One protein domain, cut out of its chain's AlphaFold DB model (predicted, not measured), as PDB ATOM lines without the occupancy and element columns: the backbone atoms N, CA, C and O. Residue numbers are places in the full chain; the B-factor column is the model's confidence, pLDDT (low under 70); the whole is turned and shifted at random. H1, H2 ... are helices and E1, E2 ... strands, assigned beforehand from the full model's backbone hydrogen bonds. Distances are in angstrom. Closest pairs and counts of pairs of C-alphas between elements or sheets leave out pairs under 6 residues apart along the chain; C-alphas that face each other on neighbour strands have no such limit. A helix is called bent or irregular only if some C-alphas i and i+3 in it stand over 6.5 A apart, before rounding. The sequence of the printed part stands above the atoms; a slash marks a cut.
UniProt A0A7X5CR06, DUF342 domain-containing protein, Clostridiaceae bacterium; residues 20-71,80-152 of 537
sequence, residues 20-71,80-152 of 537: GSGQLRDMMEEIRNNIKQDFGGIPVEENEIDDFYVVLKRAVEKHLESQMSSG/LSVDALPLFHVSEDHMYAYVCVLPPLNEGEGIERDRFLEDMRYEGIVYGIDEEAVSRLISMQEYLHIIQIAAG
ATOM      1  N   GLY A  20     195.142 201.691 160.533       49.25
ATOM      2  CA  GLY A  20     195.142 200.793 159.360       49.25
ATOM      3  C   GLY A  20     195.866 199.461 159.596       49.25
ATOM      4  O   GLY A  20     195.697 198.508 158.842       49.25
ATOM      5  N   SER A  21     196.602 199.343 160.711       55.62
ATOM      6  CA  SER A  21     197.328 198.122 161.089       55.62
ATOM      7  C   SER A  21     196.426 196.909 161.354       55.62
ATOM      8  O   SER A  21     196.915 195.786 161.310       55.62
ATOM      9  N   GLY A  22     195.139 197.120 161.662       64.56
ATOM     10  CA  GLY A  22     194.149 196.052 161.861       64.56
ATOM     11  C   GLY A  22     193.727 195.404 160.543       64.56
ATOM     12  O   GLY A  22     193.979 194.224 160.352       64.56
ATOM     13  N   GLN A  23     193.200 196.195 159.601       68.75
ATOM     14  CA  GLN A  23     192.756 195.709 158.284       68.75
ATOM     15  C   GLN A  23     193.897 195.102 157.461       68.75
ATOM     16  O   GLN A  23     193.724 194.039 156.872       68.75
ATOM     17  N   LEU A  24     195.087 195.720 157.483       72.50
ATOM     18  CA  LEU A  24     196.280 195.145 156.860       72.50
ATOM     19  C   LEU A  24     196.619 193.772 157.454       72.50
ATOM     20  O   LEU A  24     196.942 192.839 156.721       72.50
ATOM     21  N   ARG A  25     196.568 193.645 158.785       73.88
ATOM     22  CA  ARG A  25     196.858 192.382 159.464       73.88
ATOM     23  C   ARG A  25     195.816 191.326 159.113       73.88
ATOM     24  O   ARG A  25     196.218 190.212 158.808       73.88
ATOM     25  N   ASP A  26     194.537 191.688 159.102       78.38
ATOM     26  CA  ASP A  26     193.431 190.768 158.841       78.38
ATOM     27  C   ASP A  26     193.474 190.237 157.392       78.38
ATOM     28  O   ASP A  26     193.433 189.026 157.191       78.38
ATOM     29  N   MET A  27     193.700 191.100 156.388       78.75
ATOM     30  CA  MET A  27     193.847 190.677 154.981       78.75
ATOM     31  C   MET A  27     195.087 189.796 154.765       78.75
ATOM     32  O   MET A  27     195.025 188.777 154.080       78.75
ATOM     33  N   MET A  28     196.228 190.155 155.365       77.25
ATOM     34  CA  MET A  28     197.458 189.361 155.245       77.25
ATOM     35  C   MET A  28     197.382 188.027 156.004       77.25
ATOM     36  O   MET A  28     198.065 187.071 155.621       77.25
ATOM     37  N   GLU A  29     196.599 187.961 157.085       78.38
ATOM     38  CA  GLU A  29     196.327 186.742 157.852       78.38
ATOM     39  C   GLU A  29     195.376 185.812 157.088       78.38
ATOM     40  O   GLU A  29     195.629 184.612 157.038       78.38
ATOM     41  N   GLU A  30     194.365 186.355 156.409       80.00
ATOM     42  CA  GLU A  30     193.460 185.603 155.534       80.00
ATOM     43  C   GLU A  30     194.198 184.976 154.343       80.00
ATOM     44  O   GLU A  30     194.159 183.758 154.176       80.00
ATOM     45  N   ILE A  31     195.001 185.763 153.615       78.81
ATOM     46  CA  ILE A  31     195.847 185.243 152.527       78.81
ATOM     47  C   ILE A  31     196.792 184.159 153.057       78.81
ATOM     48  O   ILE A  31     196.935 183.096 152.458       78.81
ATOM     49  N   ARG A  32     197.410 184.378 154.227       75.38
ATOM     50  CA  ARG A  32     198.308 183.388 154.844       75.38
ATOM     51  C   ARG A  32     197.597 182.087 155.211       75.38
ATOM     52  O   ARG A  32     198.195 181.019 155.086       75.38
ATOM     53  N   ASN A  33     196.359 182.168 155.685       76.44
ATOM     54  CA  ASN A  33     195.563 180.996 156.032       76.44
ATOM     55  C   ASN A  33     195.168 180.195 154.782       76.44
ATOM     56  O   ASN A  33     195.149 178.964 154.841       76.44
ATOM     57  N   ASN A  34     194.954 180.878 153.656       76.81
ATOM     58  CA  ASN A  34     194.574 180.273 152.381       76.81
ATOM     59  C   ASN A  34     195.765 179.688 151.597       76.81
ATOM     60  O   ASN A  34     195.596 178.676 150.923       76.81
ATOM     61  N   ILE A  35     196.992 180.204 151.774       68.62
ATOM     62  CA  ILE A  35     198.216 179.764 151.061       68.62
ATOM     63  C   ILE A  35     198.388 178.237 151.000       68.62
ATOM     64  O   ILE A  35     198.731 177.688 149.957       68.62
ATOM     65  N   LYS A  36     198.156 177.516 152.103       60.84
ATOM     66  CA  LYS A  36     198.355 176.053 152.119       60.84
ATOM     67  C   LYS A  36     197.338 175.296 151.265       60.84
ATOM     68  O   LYS A  36     197.640 174.202 150.799       60.84
ATOM     69  N   GLN A  37     196.137 175.848 151.121       66.25
ATOM     70  CA  GLN A  37     195.073 175.302 150.287       66.25
ATOM     71  C   GLN A  37     195.269 175.721 148.825       66.25
ATOM     72  O   GLN A  37     195.132 174.888 147.934       66.25
ATOM     73  N   ASP A  38     195.672 176.970 148.608       69.25
ATOM     74  CA  ASP A  38     195.876 177.600 147.303       69.25
ATOM     75  C   ASP A  38     197.073 177.005 146.530       69.25
ATOM     76  O   ASP A  38     196.989 176.767 145.327       69.25
ATOM     77  N   PHE A  39     198.165 176.659 147.223       64.12
ATOM     78  CA  PHE A  39     199.338 175.982 146.643       64.12
ATOM     79  C   PHE A  39     199.326 174.455 146.829       64.12
ATOM     80  O   PHE A  39     200.313 173.777 146.531       64.12
ATOM     81  N   GLY A  40     198.226 173.886 147.336       50.34
ATOM     82  CA  GLY A  40     198.081 172.464 147.654       50.34
ATOM     83  C   GLY A  40     198.081 171.564 146.415       50.34
ATOM     84  O   GLY A  40     197.041 171.053 146.018       50.34
ATOM     85  N   GLY A  41     199.253 171.350 145.812       55.44
ATOM     86  CA  GLY A  41     199.441 170.517 144.618       55.44
ATOM     87  C   GLY A  41     200.313 171.133 143.520       55.44
ATOM     88  O   GLY A  41     200.519 170.481 142.499       55.44
ATOM     89  N   ILE A  42     200.836 172.347 143.716       55.44
ATOM     90  CA  ILE A  42     201.646 173.072 142.729       55.44
ATOM     91  C   ILE A  42     203.117 173.044 143.185       55.44
ATOM     92  O   ILE A  42     203.386 173.339 144.350       55.44
ATOM     93  N   PRO A  43     204.080 172.673 142.323       50.06
ATOM     94  CA  PRO A  43     205.497 172.695 142.668       50.06
ATOM     95  C   PRO A  43     206.016 174.136 142.601       50.06
ATOM     96  O   PRO A  43     206.505 174.567 141.565       50.06
ATOM     97  N   VAL A  44     205.877 174.883 143.692       58.97
ATOM     98  CA  VAL A  44     206.461 176.225 143.847       58.97
ATOM     99  C   VAL A  44     207.590 176.126 144.865       58.97
ATOM    100  O   VAL A  44     207.417 175.490 145.909       58.97
ATOM    101  N   GLU A  45     208.762 176.686 144.562       59.09
ATOM    102  CA  GLU A  45     209.867 176.696 145.525       59.09
ATOM    103  C   GLU A  45     209.502 177.575 146.735       59.09
ATOM    104  O   GLU A  45     208.912 178.642 146.578       59.09
ATOM    105  N   GLU A  46     209.860 177.156 147.960       58.84
ATOM    106  CA  GLU A  46     209.508 177.886 149.199       58.84
ATOM    107  C   GLU A  46     209.944 179.366 149.168       58.84
ATOM    108  O   GLU A  46     209.271 180.216 149.746       58.84
ATOM    109  N   ASN A  47     211.016 179.687 148.435       59.78
ATOM    110  CA  ASN A  47     211.530 181.049 148.289       59.78
ATOM    111  C   ASN A  47     210.642 181.950 147.403       59.78
ATOM    112  O   ASN A  47     210.503 183.134 147.703       59.78
ATOM    113  N   GLU A  48     210.006 181.414 146.353       62.22
ATOM    114  CA  GLU A  48     209.125 182.194 145.462       62.22
ATOM    115  C   GLU A  48     207.835 182.618 146.184       62.22
ATOM    116  O   GLU A  48     207.322 183.720 145.978       62.22
ATOM    117  N   ILE A  49     207.337 181.770 147.091       63.03
ATOM    118  CA  ILE A  49     206.171 182.077 147.930       63.03
ATOM    119  C   ILE A  49     206.487 183.246 148.872       63.03
ATOM    120  O   ILE A  49     205.667 184.156 149.019       63.03
ATOM    121  N   ASP A  50     207.673 183.250 149.487       66.25
ATOM    122  CA  ASP A  50     208.107 184.316 150.394       66.25
ATOM    123  C   ASP A  50     208.315 185.652 149.657       66.25
ATOM    124  O   ASP A  50     207.871 186.701 150.143       66.25
ATOM    125  N   ASP A  51     208.907 185.629 148.459       66.44
ATOM    126  CA  ASP A  51     209.092 186.826 147.631       66.44
ATOM    127  C   ASP A  51     207.756 187.395 147.138       66.44
ATOM    128  O   ASP A  51     207.515 188.608 147.246       66.44
ATOM    129  N   PHE A  52     206.832 186.535 146.693       68.25
ATOM    130  CA  PHE A  52     205.483 186.961 146.326       68.25
ATOM    131  C   PHE A  52     204.734 187.549 147.529       68.25
ATOM    132  O   PHE A  52     204.079 188.585 147.404       68.25
ATOM    133  N   TYR A  53     204.899 186.979 148.726       71.00
ATOM    134  CA  TYR A  53     204.266 187.474 149.950       71.00
ATOM    135  C   TYR A  53     204.788 188.856 150.383       71.00
ATOM    136  O   TYR A  53     204.016 189.700 150.854       71.00
ATOM    137  N   VAL A  54     206.085 189.137 150.198       72.12
ATOM    138  CA  VAL A  54     206.670 190.466 150.458       72.12
ATOM    139  C   VAL A  54     206.111 191.517 149.496       72.12
ATOM    140  O   VAL A  54     205.814 192.641 149.920       72.12
ATOM    141  N   VAL A  55     205.951 191.166 148.218       71.88
ATOM    142  CA  VAL A  55     205.353 192.046 147.203       71.88
ATOM    143  C   VAL A  55     203.880 192.295 147.514       71.88
ATOM    144  O   VAL A  55     203.435 193.445 147.538       71.88
ATOM    145  N   LEU A  56     203.149 191.232 147.836       77.38
ATOM    146  CA  LEU A  56     201.731 191.288 148.144       77.38
ATOM    147  C   LEU A  56     201.462 192.152 149.381       77.38
ATOM    148  O   LEU A  56     200.574 192.999 149.351       77.38
ATOM    149  N   LYS A  57     202.298 192.056 150.423       78.38
ATOM    150  CA  LYS A  57     202.204 192.922 151.607       78.38
ATOM    151  C   LYS A  57     202.272 194.412 151.259       78.38
ATOM    152  O   LYS A  57     201.445 195.188 151.729       78.38
ATOM    153  N   ARG A  58     203.235 194.812 150.421       79.62
ATOM    154  CA  ARG A  58     203.386 196.214 149.986       79.62
ATOM    155  C   ARG A  58     202.204 196.678 149.136       79.62
ATOM    156  O   ARG A  58     201.799 197.835 149.222       79.62
ATOM    157  N   ALA A  59     201.663 195.787 148.311       78.94
ATOM    158  CA  ALA A  59     200.501 196.082 147.485       78.94
ATOM    159  C   ALA A  59     199.229 196.260 148.330       78.94
ATOM    160  O   ALA A  59     198.490 197.212 148.097       78.94
ATOM    161  N   VAL A  60     199.020 195.427 149.358       79.75
ATOM    162  CA  VAL A  60     197.911 195.571 150.319       79.75
ATOM    163  C   VAL A  60     198.033 196.869 151.120       79.75
ATOM    164  O   VAL A  60     197.045 197.587 151.259       79.75
ATOM    165  N   GLU A  61     199.235 197.215 151.599       79.19
ATOM    166  CA  GLU A  61     199.499 198.493 152.285       79.19
ATOM    167  C   GLU A  61     199.075 199.683 151.412       79.19
ATOM    168  O   GLU A  61     198.286 200.525 151.841       79.19
ATOM    169  N   LYS A  62     199.510 199.702 150.148       78.19
ATOM    170  CA  LYS A  62     199.157 200.762 149.200       78.19
ATOM    171  C   LYS A  62     197.667 200.777 148.827       78.19
ATOM    172  O   LYS A  62     197.101 201.850 148.607       78.19
ATOM    173  N   HIS A  63     197.028 199.610 148.737       79.69
ATOM    174  CA  HIS A  63     195.593 199.482 148.451       79.69
ATOM    175  C   HIS A  63     194.746 200.128 149.552       79.69
ATOM    176  O   HIS A  63     193.841 200.907 149.266       79.69
ATOM    177  N   LEU A  64     195.117 199.888 150.813       77.56
ATOM    178  CA  LEU A  64     194.481 200.498 151.984       77.56
ATOM    179  C   LEU A  64     194.772 202.005 152.085       77.56
ATOM    180  O   LEU A  64     193.874 202.789 152.389       77.56
ATOM    181  N   GLU A  65     195.997 202.443 151.775       79.75
ATOM    182  CA  GLU A  65     196.349 203.872 151.723       79.75
ATOM    183  C   GLU A  65     195.542 204.641 150.668       79.75
ATOM    184  O   GLU A  65     195.191 205.800 150.880       79.75
ATOM    185  N   SER A  66     195.198 203.992 149.550       74.69
ATOM    186  CA  SER A  66     194.450 204.608 148.442       74.69
ATOM    187  C   SER A  66     193.011 204.990 148.816       74.69
ATOM    188  O   SER A  66     192.387 205.792 148.124       74.69
ATOM    189  N   GLN A  67     192.497 204.480 149.938       71.06
ATOM    190  CA  GLN A  67     191.199 204.868 150.488       71.06
ATOM    191  C   GLN A  67     191.230 206.199 151.253       71.06
ATOM    192  O   GLN A  67     190.169 206.732 151.591       71.06
ATOM    193  N   MET A  68     192.420 206.722 151.574       68.25
ATOM    194  CA  MET A  68     192.585 207.897 152.427       68.25
ATOM    195  C   MET A  68     192.906 209.147 151.603       68.25
ATOM    196  O   MET A  68     193.962 209.256 150.982       68.25
ATOM    197  N   SER A  69     192.028 210.148 151.657       57.03
ATOM    198  CA  SER A  69     192.340 211.506 151.202       57.03
ATOM    199  C   SER A  69     192.903 212.338 152.360       57.03
ATOM    200  O   SER A  69     192.321 212.381 153.444       57.03
ATOM    201  N   SER A  70     194.010 213.056 152.138       49.84
ATOM    202  CA  SER A  70     194.450 214.106 153.070       49.84
ATOM    203  C   SER A  70     193.597 215.364 152.875       49.84
ATOM    204  O   SER A  70     193.975 216.315 152.192       49.84
ATOM    205  N   GLY A  71     192.404 215.360 153.474       44.25
ATOM    206  CA  GLY A  71     191.543 216.535 153.551       44.25
ATOM    207  C   GLY A  71     192.225 217.651 154.342       44.25
ATOM    208  O   GLY A  71     192.461 217.534 155.546       44.25
ATOM    209  N   LEU A  80     187.537 207.283 150.328       78.06
ATOM    210  CA  LEU A  80     187.433 207.142 148.870       78.06
ATOM    211  C   LEU A  80     187.052 205.705 148.486       78.06
ATOM    212  O   LEU A  80     187.533 204.755 149.109       78.06
ATOM    213  N   SER A  81     186.217 205.548 147.455       82.06
ATOM    214  CA  SER A  81     185.929 204.252 146.829       82.06
ATOM    215  C   SER A  81     187.173 203.727 146.112       82.06
ATOM    216  O   SER A  81     187.790 204.455 145.332       82.06
ATOM    217  N   VAL A  82     187.537 202.471 146.367       83.81
ATOM    218  CA  VAL A  82     188.682 201.801 145.739       83.81
ATOM    219  C   VAL A  82     188.203 200.483 145.141       83.81
ATOM    220  O   VAL A  82     187.677 199.637 145.862       83.81
ATOM    221  N   ASP A  83     188.371 200.322 143.831       88.25
ATOM    222  CA  ASP A  83     187.979 199.112 143.099       88.25
ATOM    223  C   ASP A  83     188.829 197.902 143.501       88.25
ATOM    224  O   ASP A  83     189.898 198.043 144.093       88.25
ATOM    225  N   ALA A  84     188.382 196.699 143.148       87.06
ATOM    226  CA  ALA A  84     189.180 195.490 143.302       87.06
ATOM    227  C   ALA A  84     190.501 195.592 142.518       87.06
ATOM    228  O   ALA A  84     190.529 196.059 141.377       87.06
ATOM    229  N   LEU A  85     191.598 195.116 143.111       88.00
ATOM    230  CA  LEU A  85     192.931 195.183 142.507       88.00
ATOM    231  C   LEU A  85     193.481 193.772 142.264       88.00
ATOM    232  O   LEU A  85     193.826 193.091 143.236       88.00
ATOM    233  N   PRO A  86     193.587 193.313 141.003       88.50
ATOM    234  CA  PRO A  86     194.271 192.069 140.687       88.50
ATOM    235  C   PRO A  86     195.792 192.263 140.747       88.50
ATOM    236  O   PRO A  86     196.353 193.151 140.104       88.50
ATOM    237  N   LEU A  87     196.470 191.427 141.528       88.12
ATOM    238  CA  LEU A  87     197.924 191.400 141.649       88.12
ATOM    239  C   LEU A  87     198.453 190.129 141.003       88.12
ATOM    240  O   LEU A  87     198.240 189.034 141.522       88.12
ATOM    241  N   PHE A  88     199.143 190.286 139.882       88.94
ATOM    242  CA  PHE A  88     199.716 189.176 139.135       88.94
ATOM    243  C   PHE A  88     201.153 188.897 139.563       88.94
ATOM    244  O   PHE A  88     201.911 189.806 139.903       88.94
ATOM    245  N   HIS A  89     201.535 187.627 139.510       86.69
ATOM    246  CA  HIS A  89     202.910 187.192 139.685       86.69
ATOM    247  C   HIS A  89     203.230 186.084 138.696       86.69
ATOM    248  O   HIS A  89     202.500 185.101 138.590       86.69
ATOM    249  N   VAL A  90     204.321 186.268 137.967       86.56
ATOM    250  CA  VAL A  90     204.878 185.280 137.046       86.56
ATOM    251  C   VAL A  90     206.119 184.702 137.717       86.56
ATOM    252  O   VAL A  90     206.933 185.474 138.227       86.56
ATOM    253  N   SER A  91     206.232 183.373 137.739       85.25
ATOM    254  CA  SER A  91     207.395 182.668 138.294       85.25
ATOM    255  C   SER A  91     208.685 183.064 137.569       85.25
ATOM    256  O   SER A  91     208.641 183.525 136.422       85.25
ATOM    257  N   GLU A  92     209.851 182.875 138.196       84.19
ATOM    258  CA  GLU A  92     211.131 183.306 137.603       84.19
ATOM    259  C   GLU A  92     211.439 182.604 136.271       84.19
ATOM    260  O   GLU A  92     212.033 183.185 135.361       84.19
ATOM    261  N   ASP A  93     210.999 181.352 136.134       82.62
ATOM    262  CA  ASP A  93     211.131 180.549 134.919       82.62
ATOM    263  C   ASP A  93     210.071 180.872 133.845       82.62
ATOM    264  O   ASP A  93     210.091 180.295 132.753       82.62
ATOM    265  N   HIS A  94     209.151 181.800 134.136       89.50
ATOM    266  CA  HIS A  94     207.992 182.152 133.316       89.50
ATOM    267  C   HIS A  94     207.081 180.956 132.964       89.50
ATOM    268  O   HIS A  94     206.322 181.007 131.991       89.50
ATOM    269  N   MET A  95     207.128 179.859 133.719       89.75
ATOM    270  CA  MET A  95     206.295 178.681 133.466       89.75
ATOM    271  C   MET A  95     204.934 178.758 134.138       89.75
ATOM    272  O   MET A  95     204.016 178.066 133.700       89.75
ATOM    273  N   TYR A  96     204.759 179.613 135.138       89.31
ATOM    274  CA  TYR A  96     203.506 179.730 135.870       89.31
ATOM    275  C   TYR A  96     203.129 181.192 136.076       89.31
ATOM    276  O   TYR A  96     203.986 182.057 136.257       89.31
ATOM    277  N   ALA A  97     201.826 181.468 136.043       89.75
ATOM    278  CA  ALA A  97     201.290 182.761 136.437       89.75
ATOM    279  C   ALA A  97     200.192 182.586 137.481       89.75
ATOM    280  O   ALA A  97     199.290 181.753 137.331       89.75
ATOM    281  N   TYR A  98     200.263 183.423 138.505       88.38
ATOM    282  CA  TYR A  98     199.363 183.458 139.641       88.38
ATOM    283  C   TYR A  98     198.729 184.835 139.759       88.38
ATOM    284  O   TYR A  98     199.290 185.841 139.318       88.38
ATOM    285  N   VAL A  99     197.568 184.884 140.397       89.56
ATOM    286  CA  VAL A  99     196.910 186.135 140.757       89.56
ATOM    287  C   VAL A  99     196.399 186.071 142.183       89.56
ATOM    288  O   VAL A  99     195.906 185.035 142.627       89.56
ATOM    289  N   CYS A 100     196.487 187.197 142.880       88.50
ATOM    290  CA  CYS A 100     195.725 187.445 144.090       88.50
ATOM    291  C   CYS A 100     194.917 188.723 143.918       88.50
ATOM    292  O   CYS A 100     195.464 189.768 143.572       88.50
ATOM    293  N   VAL A 101     193.612 188.644 144.148       89.38
ATOM    294  CA  VAL A 101     192.735 189.806 144.020       89.38
ATOM    295  C   VAL A 101     192.458 190.396 145.387       89.38
ATOM    296  O   VAL A 101     191.949 189.713 146.278       89.38
ATOM    297  N   LEU A 102     192.734 191.688 145.533       87.12
ATOM    298  CA  LEU A 102     192.301 192.448 146.696       87.12
ATOM    299  C   LEU A 102     190.845 192.900 146.510       87.12
ATOM    300  O   LEU A 102     190.506 193.395 145.430       87.12
ATOM    301  N   PRO A 103     189.984 192.749 147.532       86.94
ATOM    302  CA  PRO A 103     188.576 193.113 147.443       86.94
ATOM    303  C   PRO A 103     188.397 194.627 147.231       86.94
ATOM    304  O   PRO A 103     189.274 195.415 147.614       86.94
ATOM    305  N   PRO A 104     187.254 195.051 146.662       88.50
ATOM    306  CA  PRO A 104     186.901 196.459 146.594       88.50
ATOM    307  C   PRO A 104     186.597 197.004 147.989       88.50
ATOM    308  O   PRO A 104     186.130 196.283 148.876       88.50
ATOM    309  N   LEU A 105     186.827 198.297 148.183       84.44
ATOM    310  CA  LEU A 105     186.638 198.962 149.461       84.44
ATOM    311  C   LEU A 105     185.822 200.256 149.298       84.44
ATOM    312  O   LEU A 105     185.922 200.937 148.280       84.44
ATOM    313  N   ASN A 106     185.021 200.607 150.313       81.69
ATOM    314  CA  ASN A 106     184.110 201.768 150.310       81.69
ATOM    315  C   ASN A 106     183.237 201.857 149.039       81.69
ATOM    316  O   ASN A 106     183.222 202.886 148.371       81.69
ATOM    317  N   GLU A 107     182.539 200.767 148.700       80.69
ATOM    318  CA  GLU A 107     181.647 200.671 147.525       80.69
ATOM    319  C   GLU A 107     182.346 200.751 146.152       80.69
ATOM    320  O   GLU A 107     181.687 201.001 145.146       80.69
ATOM    321  N   GLY A 108     183.661 200.507 146.085       80.56
ATOM    322  CA  GLY A 108     184.366 200.325 144.811       80.56
ATOM    323  C   GLY A 108     183.843 199.143 143.985       80.56
ATOM    324  O   GLY A 108     183.160 198.247 144.494       80.56
ATOM    325  N   GLU A 109     184.173 199.128 142.697       86.19
ATOM    326  CA  GLU A 109     183.695 198.105 141.766       86.19
ATOM    327  C   GLU A 109     184.516 196.806 141.850       86.19
ATOM    328  O   GLU A 109     185.708 196.805 142.163       86.19
ATOM    329  N   GLY A 110     183.866 195.669 141.582       85.19
ATOM    330  CA  GLY A 110     184.537 194.370 141.473       85.19
ATOM    331  C   GLY A 110     185.324 194.223 140.167       85.19
ATOM    332  O   GLY A 110     185.394 195.136 139.349       85.19
ATOM    333  N   ILE A 111     185.898 193.042 139.935       86.56
ATOM    334  CA  ILE A 111     186.627 192.781 138.689       86.56
ATOM    335  C   ILE A 111     185.667 192.665 137.499       86.56
ATOM    336  O   ILE A 111     184.773 191.818 137.488       86.56
ATOM    337  N   GLU A 112     185.938 193.433 136.445       87.06
ATOM    338  CA  GLU A 112     185.373 193.225 135.113       87.06
ATOM    339  C   GLU A 112     186.289 192.325 134.265       87.06
ATOM    340  O   GLU A 112     187.509 192.507 134.240       87.06
ATOM    341  N   ARG A 113     185.709 191.350 133.546       85.81
ATOM    342  CA  ARG A 113     186.471 190.335 132.794       85.81
ATOM    343  C   ARG A 113     187.396 190.934 131.739       85.81
ATOM    344  O   ARG A 113     188.542 190.507 131.643       85.81
ATOM    345  N   ASP A 114     186.911 191.893 130.958       86.56
ATOM    346  CA  ASP A 114     187.690 192.461 129.856       86.56
ATOM    347  C   ASP A 114     188.908 193.224 130.391       86.56
ATOM    348  O   ASP A 114     190.027 192.994 129.934       86.56
ATOM    349  N   ARG A 115     188.714 194.016 131.453       87.00
ATOM    350  CA  ARG A 115     189.791 194.719 132.160       87.00
ATOM    351  C   ARG A 115     190.798 193.754 132.792       87.00
ATOM    352  O   ARG A 115     191.997 193.954 132.654       87.00
ATOM    353  N   PHE A 116     190.335 192.661 133.398       89.44
ATOM    354  CA  PHE A 116     191.210 191.631 133.969       89.44
ATOM    355  C   PHE A 116     192.096 190.949 132.919       89.44
ATOM    356  O   PHE A 116     193.281 190.727 133.149       89.44
ATOM    357  N   LEU A 117     191.532 190.626 131.751       88.25
ATOM    358  CA  LEU A 117     192.286 190.035 130.645       88.25
ATOM    359  C   LEU A 117     193.269 191.037 130.018       88.25
ATOM    360  O   LEU A 117     194.344 190.638 129.565       88.25
ATOM    361  N   GLU A 118     192.925 192.327 129.986       88.88
ATOM    362  CA  GLU A 118     193.850 193.397 129.600       88.88
ATOM    363  C   GLU A 118     195.008 193.528 130.594       88.88
ATOM    364  O   GLU A 118     196.159 193.571 130.160       88.88
ATOM    365  N   ASP A 119     194.726 193.497 131.898       89.44
ATOM    366  CA  ASP A 119     195.742 193.547 132.952       89.44
ATOM    367  C   ASP A 119     196.664 192.311 132.897       89.44
ATOM    368  O   ASP A 119     197.885 192.454 132.957       89.44
ATOM    369  N   MET A 120     196.122 191.106 132.658       90.12
ATOM    370  CA  MET A 120     196.923 189.892 132.424       90.12
ATOM    371  C   MET A 120     197.889 190.055 131.245       90.12
ATOM    372  O   MET A 120     199.069 189.719 131.346       90.12
ATOM    373  N   ARG A 121     197.403 190.588 130.116       89.31
ATOM    374  CA  ARG A 121     198.241 190.837 128.932       89.31
ATOM    375  C   ARG A 121     199.291 191.907 129.198       89.31
ATOM    376  O   ARG A 121     200.411 191.781 128.707       89.31
ATOM    377  N   TYR A 122     198.928 192.947 129.945       88.88
ATOM    378  CA  TYR A 122     199.830 194.026 130.331       88.88
ATOM    379  C   TYR A 122     200.978 193.504 131.209       88.88
ATOM    380  O   TYR A 122     202.130 193.876 130.990       88.88
ATOM    381  N   GLU A 123     200.686 192.581 132.126       87.19
ATOM    382  CA  GLU A 123     201.679 191.893 132.965       87.19
ATOM    383  C   GLU A 123     202.422 190.759 132.228       87.19
ATOM    384  O   GLU A 123     203.222 190.032 132.813       87.19
ATOM    385  N   GLY A 124     202.206 190.621 130.915       87.56
ATOM    386  CA  GLY A 124     202.945 189.684 130.075       87.56
ATOM    387  C   GLY A 124     202.494 188.233 130.224       87.56
ATOM    388  O   GLY A 124     203.304 187.339 130.006       87.56
ATOM    389  N   ILE A 125     201.230 187.984 130.579       93.56
ATOM    390  CA  ILE A 125     200.605 186.654 130.606       93.56
ATOM    391  C   ILE A 125     199.726 186.519 129.358       93.56
ATOM    392  O   ILE A 125     198.648 187.104 129.259       93.56
ATOM    393  N   VAL A 126     200.204 185.772 128.365       93.88
ATOM    394  CA  VAL A 126     199.596 185.704 127.021       93.88
ATOM    395  C   VAL A 126     199.365 184.278 126.517       93.88
ATOM    396  O   VAL A 126     198.696 184.097 125.500       93.88
ATOM    397  N   TYR A 127     199.899 183.266 127.201       93.06
ATOM    398  CA  TYR A 127     199.788 181.863 126.811       93.06
ATOM    399  C   TYR A 127     199.472 180.957 128.003       93.06
ATOM    400  O   TYR A 127     199.826 181.262 129.139       93.06
ATOM    401  N   GLY A 128     198.815 179.825 127.727       92.00
ATOM    402  CA  GLY A 128     198.549 178.796 128.730       92.00
ATOM    403  C   GLY A 128     197.499 179.182 129.770       92.00
ATOM    404  O   GLY A 128     197.523 178.630 130.864       92.00
ATOM    405  N   ILE A 129     196.622 180.141 129.449       93.00
ATOM    406  CA  ILE A 129     195.604 180.680 130.360       93.00
ATOM    407  C   ILE A 129     194.573 179.601 130.711       93.00
ATOM    408  O   ILE A 129     193.986 178.974 129.825       93.00
ATOM    409  N   ASP A 130     194.328 179.423 132.006       92.25
ATOM    410  CA  ASP A 130     193.251 178.594 132.538       92.25
ATOM    411  C   ASP A 130     191.948 179.409 132.578       92.25
ATOM    412  O   ASP A 130     191.632 180.117 133.538       92.25
ATOM    413  N   GLU A 131     191.186 179.325 131.488       90.06
ATOM    414  CA  GLU A 131     189.911 180.032 131.326       90.06
ATOM    415  C   GLU A 131     188.872 179.655 132.390       90.06
ATOM    416  O   GLU A 131     188.017 180.481 132.734       90.06
ATOM    417  N   GLU A 132     188.917 178.432 132.927       88.94
ATOM    418  CA  GLU A 132     187.998 177.994 133.979       88.94
ATOM    419  C   GLU A 132     188.364 178.645 135.312       88.94
ATOM    420  O   GLU A 132     187.482 179.188 135.985       88.94
ATOM    421  N   ALA A 133     189.655 178.663 135.660       87.38
ATOM    422  CA  ALA A 133     190.146 179.339 136.856       87.38
ATOM    423  C   ALA A 133     189.850 180.844 136.821       87.38
ATOM    424  O   ALA A 133     189.308 181.380 137.788       87.38
ATOM    425  N   VAL A 134     190.109 181.509 135.690       89.00
ATOM    426  CA  VAL A 134     189.813 182.941 135.508       89.00
ATOM    427  C   VAL A 134     188.307 183.213 135.601       89.00
ATOM    428  O   VAL A 134     187.875 184.145 136.280       89.00
ATOM    429  N   SER A 135     187.473 182.385 134.965       88.50
ATOM    430  CA  SER A 135     186.013 182.555 135.006       88.50
ATOM    431  C   SER A 135     185.441 182.344 136.408       88.50
ATOM    432  O   SER A 135     184.547 183.086 136.825       88.50
ATOM    433  N   ARG A 136     185.950 181.351 137.145       87.69
ATOM    434  CA  ARG A 136     185.575 181.090 138.540       87.69
ATOM    435  C   ARG A 136     185.956 182.266 139.435       87.69
ATOM    436  O   ARG A 136     185.078 182.791 140.110       87.69
ATOM    437  N   LEU A 137     187.203 182.730 139.353       87.19
ATOM    438  CA  LEU A 137     187.716 183.861 140.127       87.19
ATOM    439  C   LEU A 137     186.827 185.105 139.987       87.19
ATOM    440  O   LEU A 137     186.451 185.714 140.987       87.19
ATOM    441  N   ILE A 138     186.431 185.445 138.757       86.94
ATOM    442  CA  ILE A 138     185.603 186.630 138.477       86.94
ATOM    443  C   ILE A 138     184.151 186.419 138.935       86.94
ATOM    444  O   ILE A 138     183.558 187.301 139.550       86.94
ATOM    445  N   SER A 139     183.558 185.259 138.633       85.19
ATOM    446  CA  SER A 139     182.134 185.001 138.911       85.19
ATOM    447  C   SER A 139     181.826 184.755 140.387       85.19
ATOM    448  O   SER A 139     180.769 185.165 140.865       85.19
ATOM    449  N   MET A 140     182.735 184.095 141.104       84.75
ATOM    450  CA  MET A 140     182.606 183.813 142.533       84.75
ATOM    451  C   MET A 140     183.215 184.911 143.407       84.75
ATOM    452  O   MET A 140     183.034 184.863 144.619       84.75
ATOM    453  N   GLN A 141     183.881 185.904 142.801       82.50
ATOM    454  CA  GLN A 141     184.578 186.981 143.506       82.50
ATOM    455  C   GLN A 141     185.562 186.427 144.549       82.50
ATOM    456  O   GLN A 141     185.532 186.802 145.721       82.50
ATOM    457  N   GLU A 142     186.415 185.492 144.117       80.94
ATOM    458  CA  GLU A 142     187.421 184.847 144.972       80.94
ATOM    459  C   GLU A 142     188.550 185.841 145.292       80.94
ATOM    460  O   GLU A 142     189.572 185.917 144.609       80.94
ATOM    461  N   TYR A 143     188.329 186.652 146.325       87.00
ATOM    462  CA  TYR A 143     189.305 187.599 146.857       87.00
ATOM    463  C   TYR A 143     190.232 186.930 147.868       87.00
ATOM    464  O   TYR A 143     189.846 185.974 148.531       87.00
ATOM    465  N   LEU A 144     191.444 187.469 148.026       83.69
ATOM    466  CA  LEU A 144     192.416 187.025 149.039       83.69
ATOM    467  C   LEU A 144     192.840 185.548 148.910       83.69
ATOM    468  O   LEU A 144     193.364 184.956 149.856       83.69
ATOM    469  N   HIS A 145     192.661 184.982 147.716       83.50
ATOM    470  CA  HIS A 145     193.169 183.676 147.306       83.50
ATOM    471  C   HIS A 145     194.263 183.842 146.256       83.50
ATOM    472  O   HIS A 145     194.210 184.767 145.443       83.50
ATOM    473  N   ILE A 146     195.249 182.949 146.276       83.38
ATOM    474  CA  ILE A 146     196.289 182.869 145.250       83.38
ATOM    475  C   ILE A 146     195.899 181.775 144.267       83.38
ATOM    476  O   ILE A 146     195.880 180.595 144.594       83.38
ATOM    477  N   ILE A 147     195.572 182.168 143.043       85.06
ATOM    478  CA  ILE A 147     195.032 181.252 142.042       85.06
ATOM    479  C   ILE A 147     196.007 181.181 140.876       85.06
ATOM    480  O   ILE A 147     196.400 182.207 140.322       85.06
ATOM    481  N   GLN A 148     196.390 179.964 140.485       88.12
ATOM    482  CA  GLN A 148     197.113 179.748 139.239       88.12
ATOM    483  C   GLN A 148     196.167 180.005 138.063       88.12
ATOM    484  O   GLN A 148     195.125 179.365 137.939       88.12
ATOM    485  N   ILE A 149     196.542 180.943 137.201       90.19
ATOM    486  CA  ILE A 149     195.727 181.399 136.068       90.19
ATOM    487  C   ILE A 149     196.373 181.117 134.717       90.19
ATOM    488  O   ILE A 149     195.700 181.235 133.696       90.19
ATOM    489  N   ALA A 150     197.656 180.744 134.682       91.94
ATOM    490  CA  ALA A 150     198.288 180.243 133.470       91.94
ATOM    491  C   ALA A 150     199.415 179.239 133.759       91.94
ATOM    492  O   ALA A 150     200.077 179.305 134.799       91.94
ATOM    493  N   ALA A 151     199.642 178.324 132.815       92.50
ATOM    494  CA  ALA A 151     200.751 177.374 132.815       92.50
ATOM    495  C   ALA A 151     201.400 177.279 131.428       92.50
ATOM    496  O   ALA A 151     200.739 177.001 130.426       92.50
ATOM    497  N   GLY A 152     202.714 177.461 131.372       92.25
ATOM    498  CA  GLY A 152     203.522 177.212 130.192       92.25
ATOM    499  C   GLY A 152     203.544 175.727 129.823       92.25
ATOM    500  O   GLY A 152     203.222 174.840 130.610       92.25
TER     501      GLY A 152
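AT A GLANCE: This is residues 20 to 71 and 80 to 152 of the 537 residues of the protein "DUF342 domain-containing protein" of Clostridiaceae bacterium (UniProt A0A7X5CR06). A small three-stranded antiparallel sheet forms the middle layer, with long helix H2 of the helical hairpin H1 and H2 packed over one face and the two short helices H3 and H4 over the other. H1 packs on H2 and only grazes the sheet. The printed part has 125 residues, with four named helices and three named strands in the order H1, H2, E1, E2, H3, H4, E3; the sheet's order is E1, E2, E3 and the class is mixed, helices and strands. The whole is compact, with a radius of gyration of the C-alphas of 14.4 A, and spans 47 by 31 by 23 A.

IN THESE COORDINATES: H1, residues 21 to 38, begins at C-alpha 21 (197.328, 198.122, 161.089) and is 24.8 A long; it is only just irregular, with C-alphas 33 and 36 6.9 A apart. H2, residues 46 to 65, is 29.2 A long and ends at C-alpha 65 (196.349, 203.872, 151.723). E1 is residues 85 to 90, 16.5 A, and E2 is residues 96 to 102, 20.1 A. H3, residues 113 to 122, measures 14.1 A, and H4, residues 131 to 140, 13.9 A. E3, residues 146 to 151, measures 14.3 A and ends at C-alpha 151 (200.751, 177.374, 132.815).

HOW THE PARTS SIT: The sheet is only just strongly twisted, its C-alphas up to 4.0 A off the best plane. E1 and E2 form a hairpin, antiparallel at 161 degrees, with N 87 and O 100 2.8 A apart, within hydrogen-bond range. E2 and E3 are antiparallel at 148 degrees, with N 99 and O 147 at 2.9 A, also within range. There are three layers, helices on both faces of a sheet: H3 and H4 on one face, H2 on the opposite face. H2 is on the sheet at a height of 9.7 A, over E1 and only just over E2, where 3 of its C-alphas fall; it runs along the strands, at 22 degrees to E1 on the local plane. Its closest C-alphas to E1 are Phe 52 and His 89, 7.1 A. H1 touches H2 with residues 24 to 28 alone, closest at the C-alphas of Leu 24 and Glu 61, 6.5 A. They run opposite ways at a shallow tilt of 34 degrees, only just short of steep. H4, at a height of 9.7 A, is over E2 and E3 and runs along the strands; its closest C-alphas to E3 are Ala 133 and Ile 149, 6.0 A. H3, at a height of 8.5 A, is only just over none of the strands, with 2 C-alphas falling on E1 and 2 on E2. H3 and H4 are close but not clearly touching, with the C-alphas of Arg 113 and Ile 138 6.8 A apart. Every O i to N i+4 pair is within hydrogen-bond range in H2, H3 and H4, and 12 of 14 in H1.

THE WHOLE: The C-alphas farthest apart are those of Gly 41 and Gly 71, 47.5 A. Residues 72 to 79 are not printed, and C-alphas 71 and 80 are 11.3 A apart across the cut. Of the links that are printed whole, none is long. Mean pLDDT of the printed part is 79.5, with residues 20 to 23, 35 to 52 and 68 to 71 under 70.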